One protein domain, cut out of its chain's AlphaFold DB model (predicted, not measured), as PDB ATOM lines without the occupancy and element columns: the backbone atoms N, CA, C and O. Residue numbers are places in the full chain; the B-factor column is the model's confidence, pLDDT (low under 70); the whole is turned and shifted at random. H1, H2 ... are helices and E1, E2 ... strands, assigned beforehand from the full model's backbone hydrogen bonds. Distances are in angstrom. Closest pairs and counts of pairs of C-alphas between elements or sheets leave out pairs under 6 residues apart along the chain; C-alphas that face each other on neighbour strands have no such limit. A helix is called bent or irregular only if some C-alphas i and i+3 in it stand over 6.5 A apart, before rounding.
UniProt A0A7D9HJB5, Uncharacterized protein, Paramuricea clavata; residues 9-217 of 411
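Overview. This is residues 9 to 217 of the 411 residues of an uncharacterized protein of Paramuricea clavata (UniProt A0A7D9HJB5). What does the model look like? Two lobes stand side by side: a five-stranded sheet with H1 and H2 over one face and H7 over the other, and, past its E7 edge, an up-and-down bundle of four helices, H3 to H6. Away from the bundle, the hairpin of E2 and E3 reaches out as a thin arm. What is it made of? The printed part has 209 residues, class mixed, with seven named helices and seven named strands in the order E1 E2 E3 E4 E5 H1 E6 H2 E7 H3 H4 H5 H6 H7; the large sheet, E5 E4 E1 E6 E7, is mixed. It is compact, with a radius of gyration of the C-alphas of 19.5 A, and flat, spanning 58 by 51 by 27 A.

Arrangement. How is the large sheet paired? E5, residues 48 to 54, and E4, residues 37 to 42, are an antiparallel hairpin, N 39 and O 52 at 2.7 A; E4 is antiparallel to E1, residues 9 to 14, N 14 and O 38 at 2.7 A. E6, residues 82 to 85, is parallel to E1, N 11 and O 84 at 2.9 A, and to E7, residues 104 to 107, N 83 and O 104 at 2.9 A. What is on its faces? H1, residues 63 to 74, and H2, residues 88 to 99, irregular with C-alphas 90 and 93 7.4 A apart, are on the same face, H7, residues 210 to 217, on the opposite one: three layers, helices on both faces. E6, H2, E7 are a strand-helix-strand unit, parallel neighbours with a helix between, and E5, H1, E6 a split one, with E4 and E1 between; both crossovers are right-handed. Which helices are not on the sheet? H3, residues 109 to 117, touches H4, residues 127 to 136, at Val 117 and Ala 131, closest C-alphas 5.6 A, and H6, residues 182 to 196, at Val 116 and Ala 184, 5.4 A. H5, residues 155 to 169, touches H4 at Phe 134 and Phe 165, 6.9 A, and with residues 155 to 159 alone H6 at Pro 155 and Ile 195, 5.4 A. What of the rest? E2, residues 21 to 24, and E3, residues 31 to 35, are an antiparallel hairpin, N 32 and O 23 at 2.8 A. Every O i to N i+4 pair is within hydrogen-bond range in H1, H4, H5 and H7, but 6 of 8 in H2, 4 of 5 in H3 and 9 of 11 in H6.

Along the chain. Where are the ends? E1 begins at C-alpha 9 (-27.878, -7.150, 23.280) and H7 ends at C-alpha 217 (-16.850, -23.030, 26.362). Which elements are longer? H6 measures 21.3 A, H5 20.7 A and E5 16.4 A.

Size, cuts and confidence. How far does it reach? The two C-alphas farthest apart, of Cys 27 and His 142, are 64.9 A apart; the printed part has no cut. Which links are long? H4 to H5, H5 to H6 and H6 to H7. Where is confidence low? Residues 14 to 20, 26 to 27, 75 to 76 and 208 to 209 are under 70.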
ATOM      1  N   ILE A   9     -29.175  -6.720  22.761       90.31
ATOM      2  CA  ILE A   9     -27.878  -7.150  23.280       90.31
ATOM      3  C   ILE A   9     -28.037  -8.268  24.304       90.31
ATOM      4  O   ILE A   9     -28.992  -8.289  25.083       90.31
ATOM      5  N   SER A  10     -27.085  -9.192  24.339       91.19
ATOM      6  CA  SER A  10     -26.887 -10.087  25.477       91.19
ATOM      7  C   SER A  10     -25.648  -9.647  26.240       91.19
ATOM      8  O   SER A  10     -24.582  -9.438  25.660       91.19
ATOM      9  N   ILE A  11     -25.786  -9.494  27.554       91.62
ATOM     10  CA  ILE A  11     -24.684  -9.106  28.428       91.62
ATOM     11  C   ILE A  11     -24.463 -10.170  29.481       91.62
ATOM     12  O   ILE A  11     -25.406 -10.635  30.130       91.62
ATOM     13  N   ASP A  12     -23.206 -10.542  29.663       87.25
ATOM     14  CA  ASP A  12     -22.856 -11.542  30.649       87.25
ATOM     15  C   ASP A  12     -21.448 -11.328  31.190       87.25
ATOM     16  O   ASP A  12     -20.524 -10.948  30.464       87.25
ATOM     17  N   HIS A  13     -21.285 -11.613  32.479       84.19
ATOM     18  CA  HIS A  13     -19.960 -11.792  33.046       84.19
ATOM     19  C   HIS A  13     -19.479 -13.167  32.629       84.19
ATOM     20  O   HIS A  13     -19.776 -14.197  33.236       84.19
ATOM     21  N   THR A  14     -18.724 -13.154  31.544       65.50
ATOM     22  CA  THR A  14     -18.069 -14.331  31.034       65.50
ATOM     23  C   THR A  14     -16.906 -14.678  31.967       65.50
ATOM     24  O   THR A  14     -16.182 -13.802  32.430       65.50
ATOM     25  N   PHE A  15     -16.737 -15.959  32.304       61.69
ATOM     26  CA  PHE A  15     -15.736 -16.452  33.267       61.69
ATOM     27  C   PHE A  15     -15.963 -16.056  34.736       61.69
ATOM     28  O   PHE A  15     -15.844 -14.909  35.149       61.69
ATOM     29  N   LYS A  16     -16.053 -17.074  35.597       53.50
ATOM     30  CA  LYS A  16     -15.162 -17.074  36.759       53.50
ATOM     31  C   LYS A  16     -13.815 -17.488  36.192       53.50
ATOM     32  O   LYS A  16     -13.615 -18.684  35.974       53.50
ATOM     33  N   VAL A  17     -12.953 -16.534  35.837       52.06
ATOM     34  CA  VAL A  17     -11.571 -16.830  35.461       52.06
ATOM     35  C   VAL A  17     -11.029 -17.577  36.658       52.06
ATOM     36  O   VAL A  17     -10.871 -17.017  37.753       52.06
ATOM     37  N   ALA A  18     -10.885 -18.886  36.482       43.34
ATOM     38  CA  ALA A  18     -10.311 -19.741  37.483       43.34
ATOM     39  C   ALA A  18      -8.917 -19.167  37.764       43.34
ATOM     40  O   ALA A  18      -8.013 -19.218  36.941       43.34
ATOM     41  N   ALA A  19      -8.832 -18.513  38.918       52.47
ATOM     42  CA  ALA A  19      -7.651 -18.140  39.677       52.47
ATOM     43  C   ALA A  19      -6.621 -17.122  39.132       52.47
ATOM     44  O   ALA A  19      -5.935 -16.548  39.966       52.47
ATOM     45  N   ASN A  20      -6.489 -16.825  37.835       66.25
ATOM     46  CA  ASN A  20      -5.113 -16.618  37.362       66.25
ATOM     47  C   ASN A  20      -4.762 -15.397  36.466       66.25
ATOM     48  O   ASN A  20      -3.710 -15.446  35.838       66.25
ATOM     49  N   ILE A  21      -5.532 -14.295  36.417       74.94
ATOM     50  CA  ILE A  21      -5.042 -13.035  35.794       74.94
ATOM     51  C   ILE A  21      -4.576 -12.067  36.878       74.94
ATOM     52  O   ILE A  21      -5.347 -11.704  37.770       74.94
ATOM     53  N   GLY A  22      -3.319 -11.648  36.810       72.69
ATOM     54  CA  GLY A  22      -2.691 -10.922  37.904       72.69
ATOM     55  C   GLY A  22      -1.233 -10.585  37.646       72.69
ATOM     56  O   GLY A  22      -0.776 -10.591  36.503       72.69
ATOM     57  N   ALA A  23      -0.521 -10.278  38.723       72.69
ATOM     58  CA  ALA A  23       0.907 -10.001  38.706       72.69
ATOM     59  C   ALA A  23       1.557 -10.509  39.996       72.69
ATOM     60  O   ALA A  23       0.901 -10.612  41.032       72.69
ATOM     61  N   ASN A  24       2.856 -10.796  39.947       72.69
ATOM     62  CA  ASN A  24       3.618 -11.050  41.163       72.69
ATOM     63  C   ASN A  24       3.775  -9.745  41.949       72.69
ATOM     64  O   ASN A  24       4.187  -8.715  41.405       72.69
ATOM     65  N   ARG A  25       3.460  -9.790  43.240       73.56
ATOM     66  CA  ARG A  25       3.720  -8.691  44.157       73.56
ATOM     67  C   ARG A  25       5.230  -8.511  44.300       73.56
ATOM     68  O   ARG A  25       5.975  -9.466  44.500       73.56
ATOM     69  N   LYS A  26       5.679  -7.258  44.213       67.44
ATOM     70  CA  LYS A  26       7.107  -6.908  44.148       67.44
ATOM     71  C   LYS A  26       7.923  -7.318  45.381       67.44
ATOM     72  O   LYS A  26       9.134  -7.440  45.264       67.44
ATOM     73  N   CYS A  27       7.299  -7.475  46.551       69.19
ATOM     74  CA  CYS A  27       8.014  -7.705  47.811       69.19
ATOM     75  C   CYS A  27       8.246  -9.182  48.157       69.19
ATOM     76  O   CYS A  27       9.197  -9.481  48.870       69.19
ATOM     77  N   ASP A  28       7.389 -10.093  47.699       74.56
ATOM     78  CA  ASP A  28       7.392 -11.507  48.103       74.56
ATOM     79  C   ASP A  28       7.193 -12.472  46.920       74.56
ATOM     80  O   ASP A  28       7.076 -13.681  47.119       74.56
ATOM     81  N   SER A  29       7.129 -11.951  45.689       73.56
ATOM     82  CA  SER A  29       6.808 -12.707  44.473       73.56
ATOM     83  C   SER A  29       5.500 -13.505  44.576       73.56
ATOM     84  O   SER A  29       5.283 -14.462  43.830       73.56
ATOM     85  N   HIS A  30       4.600 -13.120  45.489       80.06
ATOM     86  CA  HIS A  30       3.299 -13.748  45.639       80.06
ATOM     87  C   HIS A  30       2.385 -13.335  44.487       80.06
ATOM     88  O   HIS A  30       2.278 -12.154  44.156       80.06
ATOM     89  N   TRP A  31       1.690 -14.297  43.882       77.31
ATOM     90  CA  TRP A  31       0.773 -14.011  42.782       77.31
ATOM     91  C   TRP A  31      -0.487 -13.306  43.287       77.31
ATOM     92  O   TRP A  31      -1.324 -13.915  43.956       77.31
ATOM     93  N   GLU A  32      -0.651 -12.039  42.920       76.44
ATOM     94  CA  GLU A  32      -1.813 -11.234  43.266       76.44
ATOM     95  C   GLU A  32      -2.787 -11.169  42.090       76.44
ATOM     96  O   GLU A  32      -2.476 -10.671  41.003       76.44
ATOM     97  N   LYS A  33      -3.990 -11.701  42.307       77.50
ATOM     98  CA  LYS A  33      -5.052 -11.718  41.302       77.50
ATOM     99  C   LYS A  33      -5.645 -10.317  41.148       77.50
ATOM    100  O   LYS A  33      -6.161  -9.765  42.111       77.50
ATOM    101  N   GLN A  34      -5.630  -9.791  39.926       76.50
ATOM    102  CA  GLN A  34      -6.155  -8.456  39.612       76.50
ATOM    103  C   GLN A  34      -7.517  -8.497  38.907       76.50
ATOM    104  O   GLN A  34      -8.299  -7.562  39.042       76.50
ATOM    105  N   TYR A  35      -7.830  -9.588  38.198       81.19
ATOM    106  CA  TYR A  35      -9.123  -9.779  37.529       81.19
ATOM    107  C   TYR A  35      -9.615 -11.210  37.719       81.19
ATOM    108  O   TYR A  35      -8.841 -12.168  37.631       81.19
ATOM    109  N   ASP A  36     -10.911 -11.370  37.972       79.88
ATOM    110  CA  ASP A  36     -11.555 -12.670  38.171       79.88
ATOM    111  C   ASP A  36     -12.670 -12.977  37.174       79.88
ATOM    112  O   ASP A  36     -13.137 -14.119  37.145       79.88
ATOM    113  N   SER A  37     -13.020 -12.013  36.325       81.62
ATOM    114  CA  SER A  37     -14.079 -12.124  35.331       81.62
ATOM    115  C   SER A  37     -13.784 -11.293  34.078       81.62
ATOM    116  O   SER A  37     -12.935 -10.402  34.083       81.62
ATOM    117  N   MET A  38     -14.486 -11.598  32.985       85.19
ATOM    118  CA  MET A  38     -14.528 -10.789  31.768       85.19
ATOM    119  C   MET A  38     -15.981 -10.516  31.404       85.19
ATOM    120  O   MET A  38     -16.728 -11.413  31.037       85.19
ATOM    121  N   PHE A  39     -16.405  -9.271  31.473       88.38
ATOM    122  CA  PHE A  39     -17.708  -8.877  30.979       88.38
ATOM    123  C   PHE A  39     -17.709  -8.813  29.450       88.38
ATOM    124  O   PHE A  39     -16.778  -8.273  28.852       88.38
ATOM    125  N   CYS A  40     -18.755  -9.343  28.817       88.75
ATOM    126  CA  CYS A  40     -18.953  -9.287  27.372       88.75
ATOM    127  C   CYS A  40     -20.362  -8.813  27.028       88.75
ATOM    128  O   CYS A  40     -21.339  -9.183  27.682       88.75
ATOM    129  N   VAL A  41     -20.448  -8.054  25.940       88.56
ATOM    130  CA  VAL A  41     -21.685  -7.651  25.280       88.56
ATOM    131  C   VAL A  41     -21.677  -8.227  23.872       88.56
ATOM    132  O   VAL A  41     -20.728  -7.996  23.116       88.56
ATOM    133  N   MET A  42     -22.727  -8.958  23.513       87.69
ATOM    134  CA  MET A  42     -22.951  -9.450  22.156       87.69
ATOM    135  C   MET A  42     -24.225  -8.867  21.549       87.69
ATOM    136  O   MET A  42     -25.156  -8.519  22.274       87.69
ATOM    137  N   ASN A  43     -24.268  -8.802  20.220       84.81
ATOM    138  CA  ASN A  43     -25.455  -8.433  19.446       84.81
ATOM    139  C   ASN A  43     -26.266  -9.662  18.977       84.81
ATOM    140  O   ASN A  43     -25.947 -10.817  19.285       84.81
ATOM    141  N   GLU A  44     -27.294  -9.418  18.165       80.75
ATOM    142  CA  GLU A  44     -28.247 -10.416  17.680       80.75
ATOM    143  C   GLU A  44     -27.692 -11.495  16.746       80.75
ATOM    144  O   GLU A  44     -28.346 -12.525  16.563       80.75
ATOM    145  N   ILE A  45     -26.489 -11.311  16.200       76.62
ATOM    146  CA  ILE A  45     -25.780 -12.317  15.389       76.62
ATOM    147  C   ILE A  45     -24.712 -13.070  16.201       76.62
ATOM    148  O   ILE A  45     -24.109 -14.034  15.728       76.62
ATOM    149  N   GLY A  46     -24.509 -12.695  17.469       78.38
ATOM    150  CA  GLY A  46     -23.512 -13.304  18.350       78.38
ATOM    151  C   GLY A  46     -22.090 -12.796  18.132       78.38
ATOM    152  O   GLY A  46     -21.141 -13.482  18.526       78.38
ATOM    153  N   CYS A  47     -21.940 -11.625  17.511       81.00
ATOM    154  CA  CYS A  47     -20.685 -10.889  17.512       81.00
ATOM    155  C   CYS A  47     -20.525 -10.173  18.851       81.00
ATOM    156  O   CYS A  47     -21.472  -9.587  19.374       81.00
ATOM    157  N   VAL A  48     -19.314 -10.206  19.391       83.69
ATOM    158  CA  VAL A  48     -18.918  -9.406  20.547       83.69
ATOM    159  C   VAL A  48     -18.741  -7.969  20.077       83.69
ATOM    160  O   VAL A  48     -18.045  -7.733  19.094       83.69
ATOM    161  N   ILE A  49     -19.384  -7.030  20.763       80.44
ATOM    162  CA  ILE A  49     -19.363  -5.597  20.424       80.44
ATOM    163  C   ILE A  49     -18.774  -4.733  21.543       80.44
ATOM    164  O   ILE A  49     -18.450  -3.572  21.319       80.44
ATOM    165  N   ALA A  50     -18.651  -5.286  22.753       83.00
ATOM    166  CA  ALA A  50     -17.930  -4.671  23.857       83.00
ATOM    167  C   ALA A  50     -17.463  -5.734  24.856       83.00
ATOM    168  O   ALA A  50     -18.134  -6.752  25.048       83.00
ATOM    169  N   TRP A  51     -16.320  -5.507  25.502       85.56
ATOM    170  CA  TRP A  51     -15.792  -6.410  26.522       85.56
ATOM    171  C   TRP A  51     -14.822  -5.712  27.482       85.56
ATOM    172  O   TRP A  51     -14.153  -4.750  27.110       85.56
ATOM    173  N   GLN A  52     -14.715  -6.213  28.712       85.06
ATOM    174  CA  GLN A  52     -13.805  -5.674  29.724       85.06
ATOM    175  C   GLN A  52     -13.473  -6.737  30.780       85.06
ATOM    176  O   GLN A  52     -14.346  -7.490  31.199       85.06
ATOM    177  N   LEU A  53     -12.230  -6.786  31.252       83.00
ATOM    178  CA  LEU A  53     -11.843  -7.523  32.452       83.00
ATOM    179  C   LEU A  53     -12.376  -6.815  33.702       83.00
ATOM    180  O   LEU A  53     -12.277  -5.593  33.844       83.00
ATOM    181  N   THR A  54     -12.926  -7.592  34.628       84.19
ATOM    182  CA  THR A  54     -13.511  -7.082  35.867       84.19
ATOM    183  C   THR A  54     -12.964  -7.825  37.080       84.19
ATOM    184  O   THR A  54     -12.563  -8.990  37.006       84.19
ATOM    185  N   LEU A  55     -12.932  -7.109  38.206       83.12
ATOM    186  CA  LEU A  55     -12.790  -7.690  39.533       83.12
ATOM    187  C   LEU A  55     -14.169  -7.672  40.198       83.12
ATOM    188  O   LEU A  55     -14.687  -6.616  40.572       83.12
ATOM    189  N   GLY A  56     -14.778  -8.847  40.290       83.75
ATOM    190  CA  GLY A  56     -16.166  -9.045  40.652       83.75
ATOM    191  C   GLY A  56     -17.128  -8.866  39.475       83.75
ATOM    192  O   GLY A  56     -16.752  -8.628  38.327       83.75
ATOM    193  N   THR A  57     -18.414  -8.989  39.798       87.88
ATOM    194  CA  THR A  57     -19.529  -8.990  38.836       87.88
ATOM    195  C   THR A  57     -20.543  -7.880  39.106       87.88
ATOM    196  O   THR A  57     -21.684  -7.932  38.645       87.88
ATOM    197  N   ALA A  58     -20.160  -6.878  39.898       89.81
ATOM    198  CA  ALA A  58     -21.027  -5.763  40.242       89.81
ATOM    199  C   ALA A  58     -21.188  -4.795  39.055       89.81
ATOM    200  O   ALA A  58     -20.291  -4.634  38.232       89.81
ATOM    201  N   PHE A  59     -22.361  -4.164  38.951       91.44
ATOM    202  CA  PHE A  59     -22.710  -3.315  37.803       91.44
ATOM    203  C   PHE A  59     -21.799  -2.088  37.654       91.44
ATOM    204  O   PHE A  59     -21.461  -1.711  36.539       91.44
ATOM    205  N   ASP A  60     -21.391  -1.478  38.767       90.81
ATOM    206  CA  ASP A  60     -20.501  -0.310  38.799       90.81
ATOM    207  C   ASP A  60     -19.165  -0.579  38.091       90.81
ATOM    208  O   ASP A  60     -18.583   0.331  37.510       90.81
ATOM    209  N   LYS A  61     -18.711  -1.840  38.063       88.19
ATOM    210  CA  LYS A  61     -17.476  -2.248  37.377       88.19
ATOM    211  C   LYS A  61     -17.554  -2.166  35.853       88.19
ATOM    212  O   LYS A  61     -16.510  -2.141  35.205       88.19
ATOM    213  N   VAL A  62     -18.763  -2.150  35.292       90.81
ATOM    214  CA  VAL A  62     -19.019  -2.182  33.840       90.81
ATOM    215  C   VAL A  62     -19.873  -1.007  33.364       90.81
ATOM    216  O   VAL A  62     -20.189  -0.903  32.182       90.81
ATOM    217  N   GLU A  63     -20.265  -0.110  34.268       91.69
ATOM    218  CA  GLU A  63     -21.178   0.990  33.964       91.69
ATOM    219  C   GLU A  63     -20.597   1.961  32.929       91.69
ATOM    220  O   GLU A  63     -21.304   2.359  32.004       91.69
ATOM    221  N   ASP A  64     -19.315   2.313  33.046       84.38
ATOM    222  CA  ASP A  64     -18.662   3.226  32.101       84.38
ATOM    223  C   ASP A  64     -18.519   2.606  30.699       84.38
ATOM    224  O   ASP A  64     -18.765   3.297  29.709       84.38
ATOM    225  N   LEU A  65     -18.240   1.297  30.604       83.56
ATOM    226  CA  LEU A  65     -18.259   0.559  29.333       83.56
ATOM    227  C   LEU A  65     -19.647   0.624  28.682       83.56
ATOM    228  O   LEU A  65     -19.765   0.927  27.498       83.56
ATOM    229  N   LEU A  66     -20.705   0.371  29.458       90.00
ATOM    230  CA  LEU A  66     -22.080   0.395  28.953       90.00
ATOM    231  C   LEU A  66     -22.520   1.806  28.535       90.00
ATOM    232  O   LEU A  66     -23.208   1.947  27.525       90.00
ATOM    233  N   LYS A  67     -22.104   2.851  29.261       85.69
ATOM    234  CA  LYS A  67     -22.331   4.253  28.864       85.69
ATOM    235  C   LYS A  67     -21.615   4.586  27.562       85.69
ATOM    236  O   LYS A  67     -22.212   5.198  26.686       85.69
ATOM    237  N   GLY A  68     -20.366   4.148  27.421       77.00
ATOM    238  CA  GLY A  68     -19.603   4.287  26.187       77.00
ATOM    239  C   GLY A  68     -20.299   3.634  24.990       77.00
ATOM    240  O   GLY A  68     -20.529   4.291  23.974       77.00
ATOM    241  N   LEU A  69     -20.739   2.385  25.168       81.38
ATOM    242  CA  LEU A  69     -21.520   1.651  24.175       81.38
ATOM    243  C   LEU A  69     -22.821   2.383  23.812       81.38
ATOM    244  O   LEU A  69     -23.173   2.459  22.636       81.38
ATOM    245  N   HIS A  70     -23.530   2.943  24.798       83.44
ATOM    246  CA  HIS A  70     -24.737   3.728  24.542       83.44
ATOM    247  C   HIS A  70     -24.446   4.976  23.705       83.44
ATOM    248  O   HIS A  70     -25.128   5.186  22.705       83.44
ATOM    249  N   CYS A  71     -23.409   5.749  24.047       75.31
ATOM    250  CA  CYS A  71     -22.993   6.905  23.248       75.31
ATOM    251  C   CYS A  71     -22.672   6.496  21.803       75.31
ATOM    252  O   CYS A  71     -23.091   7.174  20.866       75.31
ATOM    253  N   ARG A  72     -21.988   5.358  21.599       75.25
ATOM    254  CA  ARG A  72     -21.736   4.831  20.248       75.25
ATOM    255  C   ARG A  72     -23.038   4.541  19.501       75.25
ATOM    256  O   ARG A  72     -23.135   4.891  18.331       75.25
ATOM    257  N   PHE A  73     -24.026   3.924  20.146       75.81
ATOM    258  CA  PHE A  73     -25.322   3.669  19.515       75.81
ATOM    259  C   PHE A  73     -26.088   4.956  19.196       75.81
ATOM    260  O   PHE A  73     -26.637   5.066  18.102       75.81
ATOM    261  N   GLN A  74     -26.073   5.946  20.091       75.00
ATOM    262  CA  GLN A  74     -26.710   7.243  19.851       75.00
ATOM    263  C   GLN A  74     -26.090   7.972  18.658       75.00
ATOM    264  O   GLN A  74     -26.822   8.453  17.804       75.00
ATOM    265  N   ASN A  75     -24.760   7.965  18.537       65.44
ATOM    266  CA  ASN A  75     -24.056   8.547  17.387       65.44
ATOM    267  C   ASN A  75     -24.356   7.830  16.059       65.44
ATOM    268  O   ASN A  75     -24.036   8.343  14.993       65.44
ATOM    269  N   GLN A  76     -24.929   6.626  16.118       66.06
ATOM    270  CA  GLN A  76     -25.369   5.854  14.957       66.06
ATOM    271  C   GLN A  76     -26.885   5.970  14.719       66.06
ATOM    272  O   GLN A  76     -27.424   5.206  13.916       66.06
ATOM    273  N   ASP A  77     -27.579   6.853  15.448       72.44
ATOM    274  CA  ASP A  77     -29.041   6.970  15.476       72.44
ATOM    275  C   ASP A  77     -29.738   5.628  15.768       72.44
ATOM    276  O   ASP A  77     -30.768   5.264  15.189       72.44
ATOM    277  N   ARG A  78     -29.151   4.841  16.680       72.44
ATOM    278  CA  ARG A  78     -29.662   3.533  17.105       72.44
ATOM    279  C   ARG A  78     -30.034   3.529  18.579       72.44
ATOM    280  O   ARG A  78     -29.305   4.020  19.434       72.44
ATOM    281  N   ASN A  79     -31.138   2.849  18.875       80.69
ATOM    282  CA  ASN A  79     -31.564   2.529  20.230       80.69
ATOM    283  C   ASN A  79     -31.805   1.026  20.342       80.69
ATOM    284  O   ASN A  79     -32.552   0.450  19.548       80.69
ATOM    285  N   ILE A  80     -31.190   0.401  21.344       88.31
ATOM    286  CA  ILE A  80     -31.447  -1.001  21.662       88.31
ATOM    287  C   ILE A  80     -32.820  -1.142  22.326       88.31
ATOM    288  O   ILE A  80     -33.184  -0.362  23.205       88.31
ATOM    289  N   LYS A  81     -33.585  -2.159  21.928       91.06
ATOM    290  CA  LYS A  81     -34.933  -2.402  22.468       91.06
ATOM    291  C   LYS A  81     -34.937  -3.440  23.582       91.06
ATOM    292  O   LYS A  81     -35.789  -3.395  24.469       91.06
ATOM    293  N   LEU A  82     -34.001  -4.387  23.533       93.12
ATOM    294  CA  LEU A  82     -33.957  -5.555  24.411       93.12
ATOM    295  C   LEU A  82     -32.543  -5.798  24.947       93.12
ATOM    296  O   LEU A  82     -31.551  -5.659  24.231       93.12
ATOM    297  N   CYS A  83     -32.463  -6.205  26.212       94.44
ATOM    298  CA  CYS A  83     -31.226  -6.629  26.855       94.44
ATOM    299  C   CYS A  83     -31.447  -7.929  27.638       94.44
ATOM    300  O   CYS A  83     -32.308  -7.982  28.522       94.44
ATOM    301  N   PHE A  84     -30.660  -8.962  27.334       93.69
ATOM    302  CA  PHE A  84     -30.682 -10.251  28.027       93.69
ATOM    303  C   PHE A  84     -29.541 -10.345  29.034       93.69
ATOM    304  O   PHE A  84     -28.383 -10.118  28.684       93.69
ATOM    305  N   THR A  85     -29.861 -10.691  30.281       92.06
ATOM    306  CA  THR A  85     -28.864 -10.881  31.343       92.06
ATOM    307  C   THR A  85     -29.384 -11.781  32.464       92.06
ATOM    308  O   THR A  85     -30.578 -11.773  32.778       92.06
ATOM    309  N   ASP A  86     -28.490 -12.525  33.118       89.38
ATOM    310  CA  ASP A  86     -28.817 -13.362  34.283       89.38
ATOM    311  C   ASP A  86     -29.270 -12.519  35.499       89.38
ATOM    312  O   ASP A  86     -30.139 -12.913  36.282       89.38
ATOM    313  N   ASN A  87     -28.765 -11.284  35.612       90.19
ATOM    314  CA  ASN A  87     -29.062 -10.356  36.710       90.19
ATOM    315  C   ASN A  87     -30.238  -9.404  36.420       90.19
ATOM    316  O   ASN A  87     -30.294  -8.301  36.969       90.19
ATOM    317  N   CYS A  88     -31.185  -9.813  35.565       93.38
ATOM    318  CA  CYS A  88     -32.199  -8.931  34.971       93.38
ATOM    319  C   CYS A  88     -32.927  -8.036  35.989       93.38
ATOM    320  O   CYS A  88     -32.932  -6.822  35.828       93.38
ATOM    321  N   CYS A  89     -33.478  -8.591  37.072       93.81
ATOM    322  CA  CYS A  89     -34.230  -7.832  38.077       93.81
ATOM    323  C   CYS A  89     -33.364  -6.797  38.811       93.81
ATOM    324  O   CYS A  89     -33.800  -5.669  39.036       93.81
ATOM    325  N   THR A  90     -32.140  -7.179  39.173       94.00
ATOM    326  CA  THR A  90     -31.207  -6.331  39.928       94.00
ATOM    327  C   THR A  90     -30.631  -5.225  39.049       94.00
ATOM    328  O   THR A  90     -30.413  -4.104  39.507       94.00
ATOM    329  N   TRP A  91     -30.384  -5.531  37.775       95.19
ATOM    330  CA  TRP A  91     -29.745  -4.619  36.833       95.19
ATOM    331  C   TRP A  91     -30.738  -3.789  36.021       95.19
ATOM    332  O   TRP A  91     -30.330  -2.767  35.484       95.19
ATOM    333  N   LYS A  92     -32.029  -4.149  35.975       95.56
ATOM    334  CA  LYS A  92     -33.047  -3.485  35.139       95.56
ATOM    335  C   LYS A  92     -33.006  -1.963  35.238       95.56
ATOM    336  O   LYS A  92     -32.803  -1.299  34.231       95.56
ATOM    337  N   ARG A  93     -33.132  -1.416  36.452       96.81
ATOM    338  CA  ARG A  93     -33.127   0.042  36.667       96.81
ATOM    339  C   ARG A  93     -31.798   0.693  36.272       96.81
ATOM    340  O   ARG A  93     -31.806   1.801  35.756       96.81
ATOM    341  N   LYS A  94     -30.677   0.000  36.485       97.06
ATOM    342  CA  LYS A  94     -29.338   0.503  36.152       97.06
ATOM    343  C   LYS A  94     -29.100   0.511  34.639       97.06
ATOM    344  O   LYS A  94     -28.644   1.502  34.083       97.06
ATOM    345  N   LEU A  95     -29.503  -0.553  33.951       96.69
ATOM    346  CA  LEU A  95     -29.471  -0.626  32.491       96.69
ATOM    347  C   LEU A  95     -30.393   0.420  31.864       96.69
ATOM    348  O   LEU A  95     -29.980   1.108  30.939       96.69
ATOM    349  N   GLN A  96     -31.595   0.609  32.410       96.69
ATOM    350  CA  GLN A  96     -32.522   1.649  31.959       96.69
ATOM    351  C   GLN A  96     -31.996   3.071  32.211       96.69
ATOM    352  O   GLN A  96     -32.292   3.971  31.433       96.69
ATOM    353  N   SER A  97     -31.192   3.293  33.258       96.25
ATOM    354  CA  SER A  97     -30.518   4.586  33.444       96.25
ATOM    355  C   SER A  97     -29.390   4.841  32.443       96.25
ATOM    356  O   SER A  97     -29.048   5.997  32.225       96.25
ATOM    357  N   VAL A  98     -28.823   3.789  31.839       94.19
ATOM    358  CA  VAL A  98     -27.765   3.911  30.826       94.19
ATOM    359  C   VAL A  98     -28.351   4.013  29.421       94.19
ATOM    360  O   VAL A  98     -28.001   4.931  28.700       94.19
ATOM    361  N   PHE A  99     -29.240   3.094  29.040       92.88
ATOM    362  CA  PHE A  99     -29.743   2.955  27.666       92.88
ATOM    363  C   PHE A  99     -31.138   3.557  27.438       92.88
ATOM    364  O   PHE A  99     -31.652   3.503  26.323       92.88
ATOM    365  N   GLY A 100     -31.771   4.097  28.482       93.38
ATOM    366  CA  GLY A 100     -33.113   4.676  28.426       93.38
ATOM    367  C   GLY A 100     -34.204   3.794  29.045       93.38
ATOM    368  O   GLY A 100     -34.091   2.570  29.148       93.38
ATOM    369  N   LYS A 101     -35.299   4.437  29.473       93.50
ATOM    370  CA  LYS A 101     -36.415   3.786  30.190       93.50
ATOM    371  C   LYS A 101     -37.160   2.744  29.349       93.50
ATOM    372  O   LYS A 101     -37.668   1.781  29.919       93.50
ATOM    373  N   GLU A 102     -37.163   2.916  28.030       92.06
ATOM    374  CA  GLU A 102     -37.815   2.023  27.064       92.06
ATOM    375  C   GLU A 102     -37.091   0.676  26.892       92.06
ATOM    376  O   GLU A 102     -37.631  -0.249  26.285       92.06
ATOM    377  N   LEU A 103     -35.874   0.523  27.438       95.00
ATOM    378  CA  LEU A 103     -35.136  -0.732  27.348       95.00
ATOM    379  C   LEU A 103     -35.871  -1.857  28.092       95.00
ATOM    380  O   LEU A 103     -36.026  -1.835  29.323       95.00
ATOM    381  N   ASN A 104     -36.226  -2.908  27.353       94.88
ATOM    382  CA  ASN A 104     -36.782  -4.133  27.909       94.88
ATOM    383  C   ASN A 104     -35.666  -5.069  28.381       94.88
ATOM    384  O   ASN A 104     -35.008  -5.743  27.590       94.88
ATOM    385  N   VAL A 105     -35.477  -5.149  29.697       95.81
ATOM    386  CA  VAL A 105     -34.510  -6.070  30.312       95.81
ATOM    387  C   VAL A 105     -35.189  -7.403  30.625       95.81
ATOM    388  O   VAL A 105     -36.156  -7.451  31.393       95.81
ATOM    389  N   LYS A 106     -34.678  -8.482  30.035       95.75
ATOM    390  CA  LYS A 106     -35.230  -9.839  30.118       95.75
ATOM    391  C   LYS A 106     -34.224 -10.799  30.753       95.75
ATOM    392  O   LYS A 106     -33.012 -10.602  30.657       95.75
ATOM    393  N   LEU A 107     -34.743 -11.816  31.441       94.19
ATOM    394  CA  LEU A 107     -33.915 -12.908  31.943       94.19
ATOM    395  C   LEU A 107     -33.516 -13.775  30.757       94.19
ATOM    396  O   LEU A 107     -34.347 -14.091  29.907       94.19
ATOM    397  N   ASP A 108     -32.254 -14.169  30.719       88.19
ATOM    398  CA  ASP A 108     -31.798 -15.109  29.715       88.19
ATOM    399  C   ASP A 108     -32.485 -16.485  29.867       88.19
ATOM    400  O   ASP A 108     -32.500 -17.067  30.954       88.19
ATOM    401  N   LEU A 109     -33.049 -17.009  28.770       89.81
ATOM    402  CA  LEU A 109     -33.810 -18.265  28.775       89.81
ATOM    403  C   LEU A 109     -32.941 -19.475  29.117       89.81
ATOM    404  O   LEU A 109     -33.377 -20.359  29.857       89.81
ATOM    405  N   PHE A 110     -31.713 -19.514  28.603       86.25
ATOM    406  CA  PHE A 110     -30.796 -20.612  28.866       86.25
ATOM    407  C   PHE A 110     -30.439 -20.661  30.355       86.25
ATOM    408  O   PHE A 110     -30.563 -21.710  30.988       86.25
ATOM    409  N   HIS A 111     -30.092 -19.519  30.947       88.00
ATOM    410  CA  HIS A 111     -29.806 -19.397  32.372       88.00
ATOM    411  C   HIS A 111     -31.034 -19.694  33.238       88.00
ATOM    412  O   HIS A 111     -30.918 -20.427  34.222       88.00
ATOM    413  N   ALA A 112     -32.212 -19.199  32.855       92.31
ATOM    414  CA  ALA A 112     -33.475 -19.482  33.533       92.31
ATOM    415  C   ALA A 112     -33.745 -20.990  33.639       92.31
ATOM    416  O   ALA A 112     -33.989 -21.503  34.732       92.31
ATOM    417  N   VAL A 113     -33.629 -21.710  32.519       92.06
ATOM    418  CA  VAL A 113     -33.801 -23.169  32.471       92.06
ATOM    419  C   VAL A 113     -32.699 -23.868  33.269       92.06
ATOM    420  O   VAL A 113     -32.971 -24.748  34.090       92.06
ATOM    421  N   GLN A 114     -31.444 -23.454  33.091       90.44
ATOM    422  CA  GLN A 114     -30.309 -24.075  33.766       90.44
ATOM    423  C   GLN A 114     -30.340 -23.945  35.288       90.44
ATOM    424  O   GLN A 114     -29.855 -24.860  35.958       90.44
ATOM    425  N   ARG A 115     -30.878 -22.853  35.846       91.75
ATOM    426  CA  ARG A 115     -30.989 -22.661  37.303       91.75
ATOM    427  C   ARG A 115     -31.725 -23.822  37.970       91.75
ATOM    428  O   ARG A 115     -31.267 -24.300  39.003       91.75
ATOM    429  N   VAL A 116     -32.785 -24.327  37.339       93.94
ATOM    430  CA  VAL A 116     -33.560 -25.472  37.842       93.94
ATOM    431  C   VAL A 116     -32.944 -26.797  37.403       93.94
ATOM    432  O   VAL A 116     -32.710 -27.669  38.237       93.94
ATOM    433  N   VAL A 117     -32.593 -26.949  36.121       94.00
ATOM    434  CA  VAL A 117     -32.060 -28.217  35.586       94.00
ATOM    435  C   VAL A 117     -30.773 -28.651  36.295       94.00
ATOM    436  O   VAL A 117     -30.574 -29.838  36.539       94.00
ATOM    437  N   LYS A 118     -29.911 -27.711  36.709       93.69
ATOM    438  CA  LYS A 118     -28.692 -28.022  37.481       93.69
ATOM    439  C   LYS A 118     -28.974 -28.594  38.878       93.69
ATOM    440  O   LYS A 118     -28.066 -29.181  39.461       93.69
ATOM    441  N   LYS A 119     -30.184 -28.418  39.421       94.75
ATOM    442  CA  LYS A 119     -30.613 -28.972  40.719       94.75
ATOM    443  C   LYS A 119     -31.245 -30.360  40.606       94.75
ATOM    444  O   LYS A 119     -31.449 -31.019  41.624       94.75
ATOM    445  N   ILE A 120     -31.521 -30.817  39.384       93.12
ATOM    446  CA  ILE A 120     -32.008 -32.166  39.104       93.12
ATOM    447  C   ILE A 120     -30.799 -33.105  39.023       93.12
ATOM    448  O   ILE A 120     -29.831 -32.855  38.300       93.12
ATOM    449  N   SER A 121     -30.834 -34.204  39.777       91.06
ATOM    450  CA  SER A 121     -29.734 -35.172  39.791       91.06
ATOM    451  C   SER A 121     -29.595 -35.867  38.437       91.06
ATOM    452  O   SER A 121     -30.488 -36.600  38.022       91.06
ATOM    453  N   LYS A 122     -28.432 -35.738  37.788       90.19
ATOM    454  CA  LYS A 122     -28.124 -36.422  36.513       90.19
ATOM    455  C   LYS A 122     -28.164 -37.951  36.597       90.19
ATOM    456  O   LYS A 122     -28.235 -38.614  35.573       90.19
ATOM    457  N   ARG A 123     -28.061 -38.512  37.806       91.12
ATOM    458  CA  ARG A 123     -28.120 -39.965  38.041       91.12
ATOM    459  C   ARG A 123     -29.555 -40.476  38.173       91.12
ATOM    460  O   ARG A 123     -29.755 -41.682  38.242       91.12
ATOM    461  N   HIS A 124     -30.539 -39.581  38.258       93.31
ATOM    462  CA  HIS A 124     -31.939 -39.974  38.328       93.31
ATOM    463  C   HIS A 124     -32.408 -40.455  36.942       93.31
ATOM    464  O   HIS A 124     -32.194 -39.719  35.972       93.31
ATOM    465  N   PRO A 125     -33.067 -41.625  36.819       94.81
ATOM    466  CA  PRO A 125     -33.475 -42.174  35.520       94.81
ATOM    467  C   PRO A 125     -34.348 -41.218  34.702       94.81
ATOM    468  O   PRO A 125     -34.207 -41.110  33.491       94.81
ATOM    469  N   PHE A 126     -35.203 -40.454  35.384       95.31
ATOM    470  CA  PHE A 126     -36.114 -39.500  34.750       95.31
ATOM    471  C   PHE A 126     -35.544 -38.079  34.585       95.31
ATOM    472  O   PHE A 126     -36.273 -37.169  34.202       95.31
ATOM    473  N   SER A 127     -34.259 -37.858  34.886       93.62
ATOM    474  CA  SER A 127     -33.651 -36.517  34.864       93.62
ATOM    475  C   SER A 127     -33.719 -35.843  33.495       93.62
ATOM    476  O   SER A 127     -34.050 -34.662  33.415       93.62
ATOM    477  N   PHE A 128     -33.451 -36.594  32.424       93.88
ATOM    478  CA  PHE A 128     -33.504 -36.090  31.054       93.88
ATOM    479  C   PHE A 128     -34.921 -35.641  30.676       93.88
ATOM    480  O   PHE A 128     -35.114 -34.487  30.303       93.88
ATOM    481  N   ASN A 129     -35.916 -36.512  30.868       95.12
ATOM    482  CA  ASN A 129     -37.316 -36.214  30.557       95.12
ATOM    483  C   ASN A 129     -37.833 -35.032  31.390       95.12
ATOM    484  O   ASN A 129     -38.503 -34.148  30.862       95.12
ATOM    485  N   CYS A 130     -37.472 -34.976  32.676       95.50
ATOM    486  CA  CYS A 130     -37.844 -33.873  33.559       95.50
ATOM    487  C   CYS A 130     -37.222 -32.546  33.100       95.50
ATOM    488  O   CYS A 130     -37.911 -31.529  33.050       95.50
ATOM    489  N   ALA A 131     -35.941 -32.541  32.721       94.12
ATOM    490  CA  ALA A 131     -35.269 -31.349  32.208       94.12
ATOM    491  C   ALA A 131     -35.838 -30.896  30.854       94.12
ATOM    492  O   ALA A 131     -36.009 -29.697  30.630       94.12
ATOM    493  N   GLN A 132     -36.172 -31.843  29.971       92.31
ATOM    494  CA  GLN A 132     -36.800 -31.551  28.686       92.31
ATOM    495  C   GLN A 132     -38.178 -30.918  28.895       92.31
ATOM    496  O   GLN A 132     -38.420 -29.825  28.384       92.31
ATOM    497  N   ALA A 133     -39.030 -31.539  29.718       94.50
ATOM    498  CA  ALA A 133     -40.343 -31.008  30.077       94.50
ATOM    499  C   ALA A 133     -40.238 -29.611  30.706       94.50
ATOM    500  O   ALA A 133     -41.016 -28.723  30.367       94.50
ATOM    501  N   PHE A 134     -39.236 -29.382  31.560       95.44
ATOM    502  CA  PHE A 134     -39.009 -28.067  32.151       95.44
ATOM    503  C   PHE A 134     -38.640 -27.010  31.107       95.44
ATOM    504  O   PHE A 134     -39.098 -25.877  31.190       95.44
ATOM    505  N   SER A 135     -37.844 -27.352  30.091       92.38
ATOM    506  CA  SER A 135     -37.465 -26.378  29.057       92.38
ATOM    507  C   SER A 135     -38.642 -25.927  28.176       92.38
ATOM    508  O   SER A 135     -38.572 -24.864  27.557       92.38
ATOM    509  N   LEU A 136     -39.740 -26.693  28.154       94.00
ATOM    510  CA  LEU A 136     -40.959 -26.368  27.409       94.00
ATOM    511  C   LEU A 136     -41.879 -25.371  28.131       94.00
ATOM    512  O   LEU A 136     -42.702 -24.753  27.467       94.00
ATOM    513  N   ILE A 137     -41.733 -25.149  29.446       95.12
ATOM    514  CA  ILE A 137     -42.644 -24.256  30.200       95.12
ATOM    515  C   ILE A 137     -42.594 -22.799  29.725       95.12
ATOM    516  O   ILE A 137     -43.505 -22.031  29.990       95.12
ATOM    517  N   VAL A 138     -41.481 -22.396  29.104       93.56
ATOM    518  CA  VAL A 138     -41.266 -21.029  28.608       93.56
ATOM    519  C   VAL A 138     -41.638 -20.892  27.130       93.56
ATOM    520  O   VAL A 138     -41.384 -19.848  26.535       93.56
ATOM    521  N   ARG A 139     -42.192 -21.939  26.511       94.31
ATOM    522  CA  ARG A 139     -42.608 -21.954  25.103       94.31
ATOM    523  C   ARG A 139     -44.124 -21.884  24.990       94.31
ATOM    524  O   ARG A 139     -44.838 -22.239  25.926       94.31
ATOM    525  N   GLN A 140     -44.603 -21.446  23.830       93.25
ATOM    526  CA  GLN A 140     -46.034 -21.471  23.536       93.25
ATOM    527  C   GLN A 140     -46.578 -22.904  23.629       93.25
ATOM    528  O   GLN A 140     -45.843 -23.845  23.315       93.25
ATOM    529  N   PRO A 141     -47.844 -23.098  24.048       90.56
ATOM    530  CA  PRO A 141     -48.423 -24.426  24.232       90.56
ATOM    531  C   PRO A 141     -48.382 -25.331  23.001       90.56
ATOM    532  O   PRO A 141     -48.487 -26.532  23.174       90.56
ATOM    533  N   HIS A 142     -48.237 -24.784  21.793       90.75
ATOM    534  CA  HIS A 142     -48.130 -25.531  20.536       90.75
ATOM    535  C   HIS A 142     -46.701 -25.580  19.959       90.75
ATOM    536  O   HIS A 142     -46.474 -26.242  18.946       90.75
ATOM    537  N   ASP A 143     -45.718 -24.939  20.599       90.06
ATOM    538  CA  ASP A 143     -44.316 -24.909  20.156       90.06
ATOM    539  C   ASP A 143     -43.483 -26.034  20.804       90.06
ATOM    540  O   ASP A 143     -42.667 -25.830  21.713       90.06
ATOM    541  N   HIS A 144     -43.706 -27.259  20.320       85.19
ATOM    542  CA  HIS A 144     -43.054 -28.486  20.802       85.19
ATOM    543  C   HIS A 144     -41.876 -28.965  19.938       85.19
ATOM    544  O   HIS A 144     -41.381 -30.074  20.134       85.19
ATOM    545  N   GLY A 145     -41.437 -28.162  18.964       83.25
ATOM    546  CA  GLY A 145     -40.325 -28.525  18.085       83.25
ATOM    547  C   GLY A 145     -38.981 -28.621  18.816       83.25
ATOM    548  O   GLY A 145     -38.845 -28.227  19.975       83.25
ATOM    549  N   GLU A 146     -37.941 -29.092  18.126       81.62
ATOM    550  CA  GLU A 146     -36.577 -29.101  18.680       81.62
ATOM    551  C   GLU A 146     -36.110 -27.678  19.029       81.62
ATOM    552  O   GLU A 146     -35.647 -27.402  20.142       81.62
ATOM    553  N   SER A 147     -36.327 -26.742  18.104       84.19
ATOM    554  CA  SER A 147     -36.063 -25.317  18.276       84.19
ATOM    555  C   SER A 147     -37.350 -24.531  18.516       84.19
ATOM    556  O   SER A 147     -38.403 -24.852  17.969       84.19
ATOM    557  N   ARG A 148     -37.245 -23.481  19.339       89.69
ATOM    558  CA  ARG A 148     -38.335 -22.536  19.596       89.69
ATOM    559  C   ARG A 148     -38.554 -21.659  18.366       89.69
ATOM    560  O   ARG A 148     -37.614 -21.001  17.916       89.69
ATOM    561  N   LYS A 149     -39.782 -21.628  17.861       89.06
ATOM    562  CA  LYS A 149     -40.164 -20.862  16.662       89.06
ATOM    563  C   LYS A 149     -40.974 -19.617  16.984       89.06
ATOM    564  O   LYS A 149     -41.064 -18.727  16.146       89.06
ATOM    565  N   GLU A 150     -41.510 -19.530  18.195       91.31
ATOM    566  CA  GLU A 150     -42.395 -18.441  18.591       91.31
ATOM    567  C   GLU A 150     -41.887 -17.668  19.804       91.31
ATOM    568  O   GLU A 150     -40.985 -18.095  20.536       91.31
ATOM    569  N   ASN A 151     -42.481 -16.494  20.019       93.75
ATOM    570  CA  ASN A 151     -42.220 -15.685  21.199       93.75
ATOM    571  C   ASN A 151     -42.636 -16.441  22.459       93.75
ATOM    572  O   ASN A 151     -43.644 -17.148  22.461       93.75
ATOM    573  N   THR A 152     -41.895 -16.260  23.549       95.00
ATOM    574  CA  THR A 152     -42.304 -16.844  24.830       95.00
ATOM    575  C   THR A 152     -43.662 -16.285  25.284       95.00
ATOM    576  O   THR A 152     -43.947 -15.114  25.000       95.00
ATOM    577  N   PRO A 153     -44.495 -17.089  25.972       96.19
ATOM    578  CA  PRO A 153     -45.837 -16.673  26.359       96.19
ATOM    579  C   PRO A 153     -45.850 -15.524  27.371       96.19
ATOM    580  O   PRO A 153     -44.822 -15.110  27.914       96.19
ATOM    581  N   ASP A 154     -47.042 -15.010  27.650       96.75
ATOM    582  CA  ASP A 154     -47.272 -14.091  28.756       96.75
ATOM    583  C   ASP A 154     -47.053 -14.783  30.130       96.75
ATOM    584  O   ASP A 154     -47.018 -16.016  30.227       96.75
ATOM    585  N   PRO A 155     -46.887 -14.010  31.221       97.62
ATOM    586  CA  PRO A 155     -46.647 -14.566  32.552       97.62
ATOM    587  C   PRO A 155     -47.718 -15.531  33.074       97.62
ATOM    588  O   PRO A 155     -47.377 -16.449  33.820       97.62
ATOM    589  N   GLU A 156     -48.992 -15.332  32.735       97.44
ATOM    590  CA  GLU A 156     -50.091 -16.177  33.210       97.44
ATOM    591  C   GLU A 156     -49.996 -17.563  32.574       97.44
ATOM    592  O   GLU A 156     -49.997 -18.579  33.276       97.44
ATOM    593  N   THR A 157     -49.791 -17.599  31.257       97.56
ATOM    594  CA  THR A 157     -49.588 -18.840  30.507       97.56
ATOM    595  C   THR A 157     -48.358 -19.607  31.010       97.56
ATOM    596  O   THR A 157     -48.466 -20.802  31.304       97.56
ATOM    597  N   ILE A 158     -47.217 -18.930  31.213       97.50
ATOM    598  CA  ILE A 158     -45.997 -19.572  31.742       97.50
ATOM    599  C   ILE A 158     -46.233 -20.120  33.158       97.50
ATOM    600  O   ILE A 158     -45.802 -21.230  33.472       97.50
ATOM    601  N   ASN A 159     -46.922 -19.377  34.032       97.88
ATOM    602  CA  ASN A 159     -47.236 -19.848  35.384       97.88
ATOM    603  C   ASN A 159     -48.133 -21.089  35.366       97.88
ATOM    604  O   ASN A 159     -47.849 -22.047  36.083       97.88
ATOM    605  N   LYS A 160     -49.154 -21.119  34.503       97.50
ATOM    606  CA  LYS A 160     -50.018 -22.292  34.325       97.50
ATOM    607  C   LYS A 160     -49.226 -23.512  33.850       97.50
ATOM    608  O   LYS A 160     -49.411 -24.615  34.363       97.50
ATOM    609  N   GLN A 161     -48.307 -23.327  32.901       96.94
ATOM    610  CA  GLN A 161     -47.409 -24.393  32.448       96.94
ATOM    611  C   GLN A 161     -46.466 -24.858  33.568       96.94
ATOM    612  O   GLN A 161     -46.239 -26.060  33.718       96.94
ATOM    613  N   LEU A 162     -45.960 -23.935  34.390       97.31
ATOM    614  CA  LEU A 162     -45.123 -24.247  35.546       97.31
ATOM    615  C   LEU A 162     -45.888 -25.024  36.628       97.31
ATOM    616  O   LEU A 162     -45.338 -25.966  37.194       97.31
ATOM    617  N   ASP A 163     -47.141 -24.668  36.903       97.25
ATOM    618  CA  ASP A 163     -47.999 -25.399  37.840       97.25
ATOM    619  C   ASP A 163     -48.250 -26.828  37.350       97.25
ATOM    620  O   ASP A 163     -48.037 -27.780  38.100       97.25
ATOM    621  N   ASN A 164     -48.583 -26.998  36.067       96.69
ATOM    622  CA  ASN A 164     -48.741 -28.320  35.455       96.69
ATOM    623  C   ASN A 164     -47.450 -29.147  35.526       96.69
ATOM    624  O   ASN A 164     -47.488 -30.341  35.837       96.69
ATOM    625  N   PHE A 165     -46.297 -28.518  35.284       97.12
ATOM    626  CA  PHE A 165     -44.998 -29.167  35.432       97.12
ATOM    627  C   PHE A 165     -44.783 -29.650  36.872       97.12
ATOM    628  O   PHE A 165     -44.473 -30.820  37.088       97.12
ATOM    629  N   VAL A 166     -44.986 -28.784  37.869       96.69
ATOM    630  CA  VAL A 166     -44.798 -29.151  39.281       96.69
ATOM    631  C   VAL A 166     -45.763 -30.264  39.686       96.69
ATOM    632  O   VAL A 166     -45.330 -31.224  40.312       96.69
ATOM    633  N   LEU A 167     -47.038 -30.189  39.292       96.38
ATOM    634  CA  LEU A 167     -48.025 -31.239  39.563       96.38
ATOM    635  C   LEU A 167     -47.605 -32.595  38.987       96.38
ATOM    636  O   LEU A 167     -47.770 -33.608  39.655       96.38
ATOM    637  N   THR A 168     -47.027 -32.604  37.786       96.25
ATOM    638  CA  THR A 168     -46.588 -33.833  37.112       96.25
ATOM    639  C   THR A 168     -45.348 -34.445  37.765       96.25
ATOM    640  O   THR A 168     -45.239 -35.663  37.867       96.25
ATOM    641  N   TRP A 169     -44.389 -33.615  38.185       96.75
ATOM    642  CA  TRP A 169     -43.037 -34.079  38.518       96.75
ATOM    643  C   TRP A 169     -42.710 -34.092  40.016       96.75
ATOM    644  O   TRP A 169     -41.732 -34.730  40.402       96.75
ATOM    645  N   LYS A 170     -43.487 -33.413  40.876       93.75
ATOM    646  CA  LYS A 170     -43.168 -33.275  42.314       93.75
ATOM    647  C   LYS A 170     -43.151 -34.608  43.071       93.75
ATOM    648  O   LYS A 170     -42.315 -34.781  43.951       93.75
ATOM    649  N   ASP A 171     -44.029 -35.538  42.695       93.56
ATOM    650  CA  ASP A 171     -44.222 -36.818  43.391       93.56
ATOM    651  C   ASP A 171     -43.479 -37.978  42.698       93.56
ATOM    652  O   ASP A 171     -43.583 -39.133  43.106       93.56
ATOM    653  N   VAL A 172     -42.710 -37.692  41.638       94.62
ATOM    654  CA  VAL A 172     -41.937 -38.706  40.912       94.62
ATOM    655  C   VAL A 172     -40.686 -39.061  41.713       94.62
ATOM    656  O   VAL A 172     -39.748 -38.266  41.823       94.62
ATOM    657  N   ILE A 173     -40.670 -40.283  42.244       93.31
ATOM    658  CA  ILE A 173     -39.617 -40.819  43.112       93.31
ATOM    659  C   ILE A 173     -39.069 -42.116  42.505       93.31
ATOM    660  O   ILE A 173     -39.822 -42.951  42.009       93.31
ATOM    661  N   TYR A 174     -37.749 -42.300  42.559       92.56
ATOM    662  CA  TYR A 174     -37.080 -43.550  42.200       92.56
ATOM    663  C   TYR A 174     -36.035 -43.918  43.257       92.56
ATOM    664  O   TYR A 174     -35.127 -43.128  43.522       92.56
ATOM    665  N   LEU A 175     -36.142 -45.117  43.846       90.81
ATOM    666  CA  LEU A 175     -35.280 -45.583  44.948       90.81
ATOM    667  C   LEU A 175     -35.183 -44.551  46.087       90.81
ATOM    668  O   LEU A 175     -34.088 -44.103  46.436       90.81
ATOM    669  N   ASP A 176     -36.345 -44.110  46.580       90.06
ATOM    670  CA  ASP A 176     -36.507 -43.106  47.647       90.06
ATOM    671  C   ASP A 176     -35.860 -41.740  47.367       90.06
ATOM    672  O   ASP A 176     -35.662 -40.922  48.265       90.06
ATOM    673  N   LYS A 177     -35.532 -41.460  46.101       92.12
ATOM    674  CA  LYS A 177     -34.990 -40.173  45.665       92.12
ATOM    675  C   LYS A 177     -36.000 -39.475  44.759       92.12
ATOM    676  O   LYS A 177     -36.336 -40.035  43.717       92.12
ATOM    677  N   PRO A 178     -36.470 -38.268  45.109       94.88
ATOM    678  CA  PRO A 178     -37.338 -37.499  44.231       94.88
ATOM    679  C   PRO A 178     -36.549 -36.950  43.038       94.88
ATOM    680  O   PRO A 178     -35.381 -36.563  43.170       94.88
ATOM    681  N   VAL A 179     -37.198 -36.858  41.875       95.06
ATOM    682  CA  VAL A 179     -36.607 -36.198  40.700       95.06
ATOM    683  C   VAL A 179     -36.464 -34.691  40.927       95.06
ATOM    684  O   VAL A 179     -35.429 -34.108  40.594       95.06
ATOM    685  N   LEU A 180     -37.475 -34.073  41.551       95.38
ATOM    686  CA  LEU A 180     -37.454 -32.689  42.004       95.38
ATOM    687  C   LEU A 180     -37.053 -32.645  43.478       95.38
ATOM    688  O   LEU A 180     -37.847 -32.895  44.378       95.38
ATOM    689  N   THR A 181     -35.791 -32.309  43.722       93.50
ATOM    690  CA  THR A 181     -35.275 -32.082  45.074       93.50
ATOM    691  C   THR A 181     -35.861 -30.804  45.683       93.50
ATOM    692  O   THR A 181     -36.341 -29.921  44.968       93.50
ATOM    693  N   LEU A 182     -35.762 -30.652  47.010       93.81
ATOM    694  CA  LEU A 182     -36.138 -29.404  47.693       93.81
ATOM    695  C   LEU A 182     -35.400 -28.183  47.114       93.81
ATOM    696  O   LEU A 182     -35.990 -27.112  46.976       93.81
ATOM    697  N   ASP A 183     -34.143 -28.359  46.703       94.50
ATOM    698  CA  ASP A 183     -33.366 -27.317  46.027       94.50
ATOM    699  C   ASP A 183     -33.949 -26.955  44.656       94.50
ATOM    700  O   ASP A 183     -34.040 -25.774  44.322       94.50
ATOM    701  N   ALA A 184     -34.370 -27.946  43.862       94.88
ATOM    702  CA  ALA A 184     -35.020 -27.696  42.578       94.88
ATOM    703  C   ALA A 184     -36.352 -26.952  42.763       94.88
ATOM    704  O   ALA A 184     -36.618 -25.982  42.054       94.88
ATOM    705  N   LEU A 185     -37.154 -27.343  43.759       95.44
ATOM    706  CA  LEU A 185     -38.411 -26.668  44.104       95.44
ATOM    707  C   LEU A 185     -38.182 -25.224  44.574       95.44
ATOM    708  O   LEU A 185     -38.942 -24.324  44.209       95.44
ATOM    709  N   LYS A 186     -37.111 -24.975  45.334       96.19
ATOM    710  CA  LYS A 186     -36.707 -23.621  45.727       96.19
ATOM    711  C   LYS A 186     -36.350 -22.765  44.510       96.19
ATOM    712  O   LYS A 186     -36.824 -21.636  44.414       96.19
ATOM    713  N   GLU A 187     -35.572 -23.291  43.564       96.06
ATOM    714  CA  GLU A 187     -35.246 -22.550  42.336       96.06
ATOM    715  C   GLU A 187     -36.472 -22.320  41.444       96.06
ATOM    716  O   GLU A 187     -36.602 -21.250  40.855       96.06
ATOM    717  N   ILE A 188     -37.417 -23.262  41.397       96.69
ATOM    718  CA  ILE A 188     -38.712 -23.071  40.727       96.69
ATOM    719  C   ILE A 188     -39.488 -21.907  41.359       96.69
ATOM    720  O   ILE A 188     -40.025 -21.058  40.643       96.69
ATOM    721  N   LYS A 189     -39.516 -21.824  42.694       96.25
ATOM    722  CA  LYS A 189     -40.142 -20.706  43.408       96.25
ATOM    723  C   LYS A 189     -39.455 -19.375  43.087       96.25
ATOM    724  O   LYS A 189     -40.144 -18.404  42.789       96.25
ATOM    725  N   ASN A 190     -38.121 -19.338  43.076       95.38
ATOM    726  CA  ASN A 190     -37.361 -18.145  42.686       95.38
ATOM    727  C   ASN A 190     -37.666 -17.735  41.235       95.38
ATOM    728  O   ASN A 190     -37.837 -16.554  40.932       95.38
ATOM    729  N   LEU A 191     -37.764 -18.708  40.323       96.06
ATOM    730  CA  LEU A 191     -38.079 -18.457  38.919       96.06
ATOM    731  C   LEU A 191     -39.489 -17.881  38.744       96.06
ATOM    732  O   LEU A 191     -39.681 -16.995  37.911       96.06
ATOM    733  N   ARG A 192     -40.455 -18.307  39.567       96.88
ATOM    734  CA  ARG A 192     -41.816 -17.748  39.581       96.88
ATOM    735  C   ARG A 192     -41.821 -16.237  39.808       96.88
ATOM    736  O   ARG A 192     -42.582 -15.524  39.162       96.88
ATOM    737  N   GLU A 193     -40.923 -15.713  40.642       96.25
ATOM    738  CA  GLU A 193     -40.798 -14.262  40.818       96.25
ATOM    739  C   GLU A 193     -40.358 -13.547  39.535       96.25
ATOM    740  O   GLU A 193     -40.831 -12.448  39.246       96.25
ATOM    741  N   HIS A 194     -39.462 -14.156  38.753       96.38
ATOM    742  CA  HIS A 194     -39.049 -13.623  37.455       96.38
ATOM    743  C   HIS A 194     -40.186 -13.682  36.429       96.38
ATOM    744  O   HIS A 194     -40.363 -12.728  35.669       96.38
ATOM    745  N   ILE A 195     -40.971 -14.764  36.423       96.88
ATOM    746  CA  ILE A 195     -42.153 -14.912  35.560       96.88
ATOM    747  C   ILE A 195     -43.152 -13.794  35.865       96.88
ATOM    748  O   ILE A 195     -43.505 -13.038  34.962       96.88
ATOM    749  N   ASN A 196     -43.501 -13.602  37.139       96.81
ATOM    750  CA  ASN A 196     -44.449 -12.573  37.583       96.81
ATOM    751  C   ASN A 196     -43.986 -11.146  37.251       96.81
ATOM    752  O   ASN A 196     -44.803 -10.270  36.986       96.81
ATOM    753  N   LYS A 197     -42.670 -10.901  37.227       95.56
ATOM    754  CA  LYS A 197     -42.073  -9.618  36.808       95.56
ATOM    755  C   LYS A 197     -41.986  -9.456  35.282       95.56
ATOM    756  O   LYS A 197     -41.455  -8.453  34.802       95.56
ATOM    757  N   GLY A 198     -42.453 -10.440  34.514       95.69
ATOM    758  CA  GLY A 198     -42.424 -10.448  33.055       95.69
ATOM    759  C   GLY A 198     -41.035 -10.671  32.454       95.69
ATOM    760  O   GLY A 198     -40.844 -10.413  31.263       95.69
ATOM    761  N   CYS A 199     -40.058 -11.152  33.230       96.31
ATOM    762  CA  CYS A 199     -38.675 -11.315  32.770       96.31
ATOM    763  C   CYS A 199     -38.520 -12.376  31.673       96.31
ATOM    764  O   CYS A 199     -37.556 -12.295  30.919       96.31
ATOM    765  N   LEU A 200     -39.446 -13.334  31.585       95.50
ATOM    766  CA  LEU A 200     -39.417 -14.455  30.636       95.50
ATOM    767  C   LEU A 200     -40.500 -14.374  29.554       95.50
ATOM    768  O   LEU A 200     -40.633 -15.301  28.768       95.50
ATOM    769  N   SER A 201     -41.265 -13.282  29.506       95.25
ATOM    770  CA  SER A 201     -42.390 -13.118  28.573       95.25
ATOM    771  C   SER A 201     -42.004 -12.357  27.309       95.25
ATOM    772  O   SER A 201     -41.147 -11.465  27.370       95.25
ATOM    773  N   ASN A 202     -42.675 -12.652  26.193       93.75
ATOM    774  CA  ASN A 202     -42.529 -11.958  24.910       93.75
ATOM    775  C   ASN A 202     -41.079 -11.895  24.396       93.75
ATOM    776  O   ASN A 202     -40.664 -10.902  23.799       93.75
ATOM    777  N   ILE A 203     -40.277 -12.927  24.663       92.75
ATOM    778  CA  ILE A 203     -38.898 -13.022  24.175       92.75
ATOM    779  C   ILE A 203     -38.931 -13.609  22.757       92.75
ATOM    780  O   ILE A 203     -39.413 -14.734  22.611       92.75
ATOM    781  N   PRO A 204     -38.407 -12.927  21.721       89.81
ATOM    782  CA  PRO A 204     -38.448 -13.426  20.344       89.81
ATOM    783  C   PRO A 204     -37.630 -14.703  20.123       89.81
ATOM    784  O   PRO A 204     -36.680 -14.934  20.881       89.81
ATOM    785  N   PRO A 205     -37.967 -15.559  19.138       87.00
ATOM    786  CA  PRO A 205     -37.183 -16.752  18.805       87.00
ATOM    787  C   PRO A 205     -35.728 -16.394  18.476       87.00
ATOM    788  O   PRO A 205     -35.424 -15.287  18.037       87.00
ATOM    789  N   GLY A 206     -34.799 -17.311  18.761       78.44
ATOM    790  CA  GLY A 206     -33.361 -17.100  18.530       78.44
ATOM    791  C   GLY A 206     -32.666 -16.097  19.465       78.44
ATOM    792  O   GLY A 206     -31.453 -15.919  19.360       78.44
ATOM    793  N   CYS A 207     -33.393 -15.464  20.392       76.69
ATOM    794  CA  CYS A 207     -32.820 -14.564  21.393       76.69
ATOM    795  C   CYS A 207     -32.328 -15.318  22.640       76.69
ATOM    796  O   CYS A 207     -33.011 -16.226  23.125       76.69
ATOM    797  N   GLY A 208     -31.177 -14.901  23.182       68.69
ATOM    798  CA  GLY A 208     -30.585 -15.438  24.413       68.69
ATOM    799  C   GLY A 208     -29.052 -15.488  24.393       68.69
ATOM    800  O   GLY A 208     -28.402 -15.090  23.426       68.69
ATOM    801  N   THR A 209     -28.463 -16.004  25.468       62.44
ATOM    802  CA  THR A 209     -27.019 -16.088  25.721       62.44
ATOM    803  C   THR A 209     -26.441 -17.459  25.368       62.44
ATOM    804  O   THR A 209     -25.301 -17.741  25.723       62.44
ATOM    805  N   GLU A 210     -27.160 -18.331  24.653       70.88
ATOM    806  CA  GLU A 210     -26.599 -19.611  24.177       70.88
ATOM    807  C   GLU A 210     -25.299 -19.399  23.378       70.88
ATOM    808  O   GLU A 210     -24.361 -20.198  23.435       70.88
ATOM    809  N   ARG A 211     -25.214 -18.269  22.664       74.00
ATOM    810  CA  ARG A 211     -24.008 -17.849  21.944       74.00
ATOM    811  C   ARG A 211     -22.890 -17.409  22.883       74.00
ATOM    812  O   ARG A 211     -21.749 -17.817  22.654       74.00
ATOM    813  N   ASN A 212     -23.215 -16.674  23.951       73.44
ATOM    814  CA  ASN A 212     -22.261 -16.371  25.018       73.44
ATOM    815  C   ASN A 212     -21.709 -17.686  25.570       73.44
ATOM    816  O   ASN A 212     -20.513 -17.801  25.779       73.44
ATOM    817  N   GLU A 213     -22.531 -18.725  25.721       75.62
ATOM    818  CA  GLU A 213     -22.084 -19.997  26.295       75.62
ATOM    819  C   GLU A 213     -21.155 -20.808  25.403       75.62
ATOM    820  O   GLU A 213     -20.260 -21.513  25.878       75.62
ATOM    821  N   ASN A 214     -21.301 -20.670  24.091       76.62
ATOM    822  CA  ASN A 214     -20.309 -21.195  23.165       76.62
ATOM    823  C   ASN A 214     -18.988 -20.415  23.264       76.62
ATOM    824  O   ASN A 214     -17.930 -21.045  23.282       76.62
ATOM    825  N   LEU A 215     -19.039 -19.084  23.423       78.69
ATOM    826  CA  LEU A 215     -17.854 -18.261  23.702       78.69
ATOM    827  C   LEU A 215     -17.182 -18.702  25.014       78.69
ATOM    828  O   LEU A 215     -15.982 -18.983  25.030       78.69
ATOM    829  N   HIS A 216     -17.968 -18.863  26.087       76.50
ATOM    830  CA  HIS A 216     -17.530 -19.374  27.390       76.50
ATOM    831  C   HIS A 216     -16.824 -20.722  27.258       76.50
ATOM    832  O   HIS A 216     -15.727 -20.898  27.784       76.50
ATOM    833  N   LYS A 217     -17.430 -21.691  26.558       74.38
ATOM    834  CA  LYS A 217     -16.850 -23.030  26.362       74.38
ATOM    835  C   LYS A 217     -15.527 -22.981  25.610       74.38
ATOM    836  O   LYS A 217     -14.615 -23.715  25.985       74.38
TER     837      LYS A 217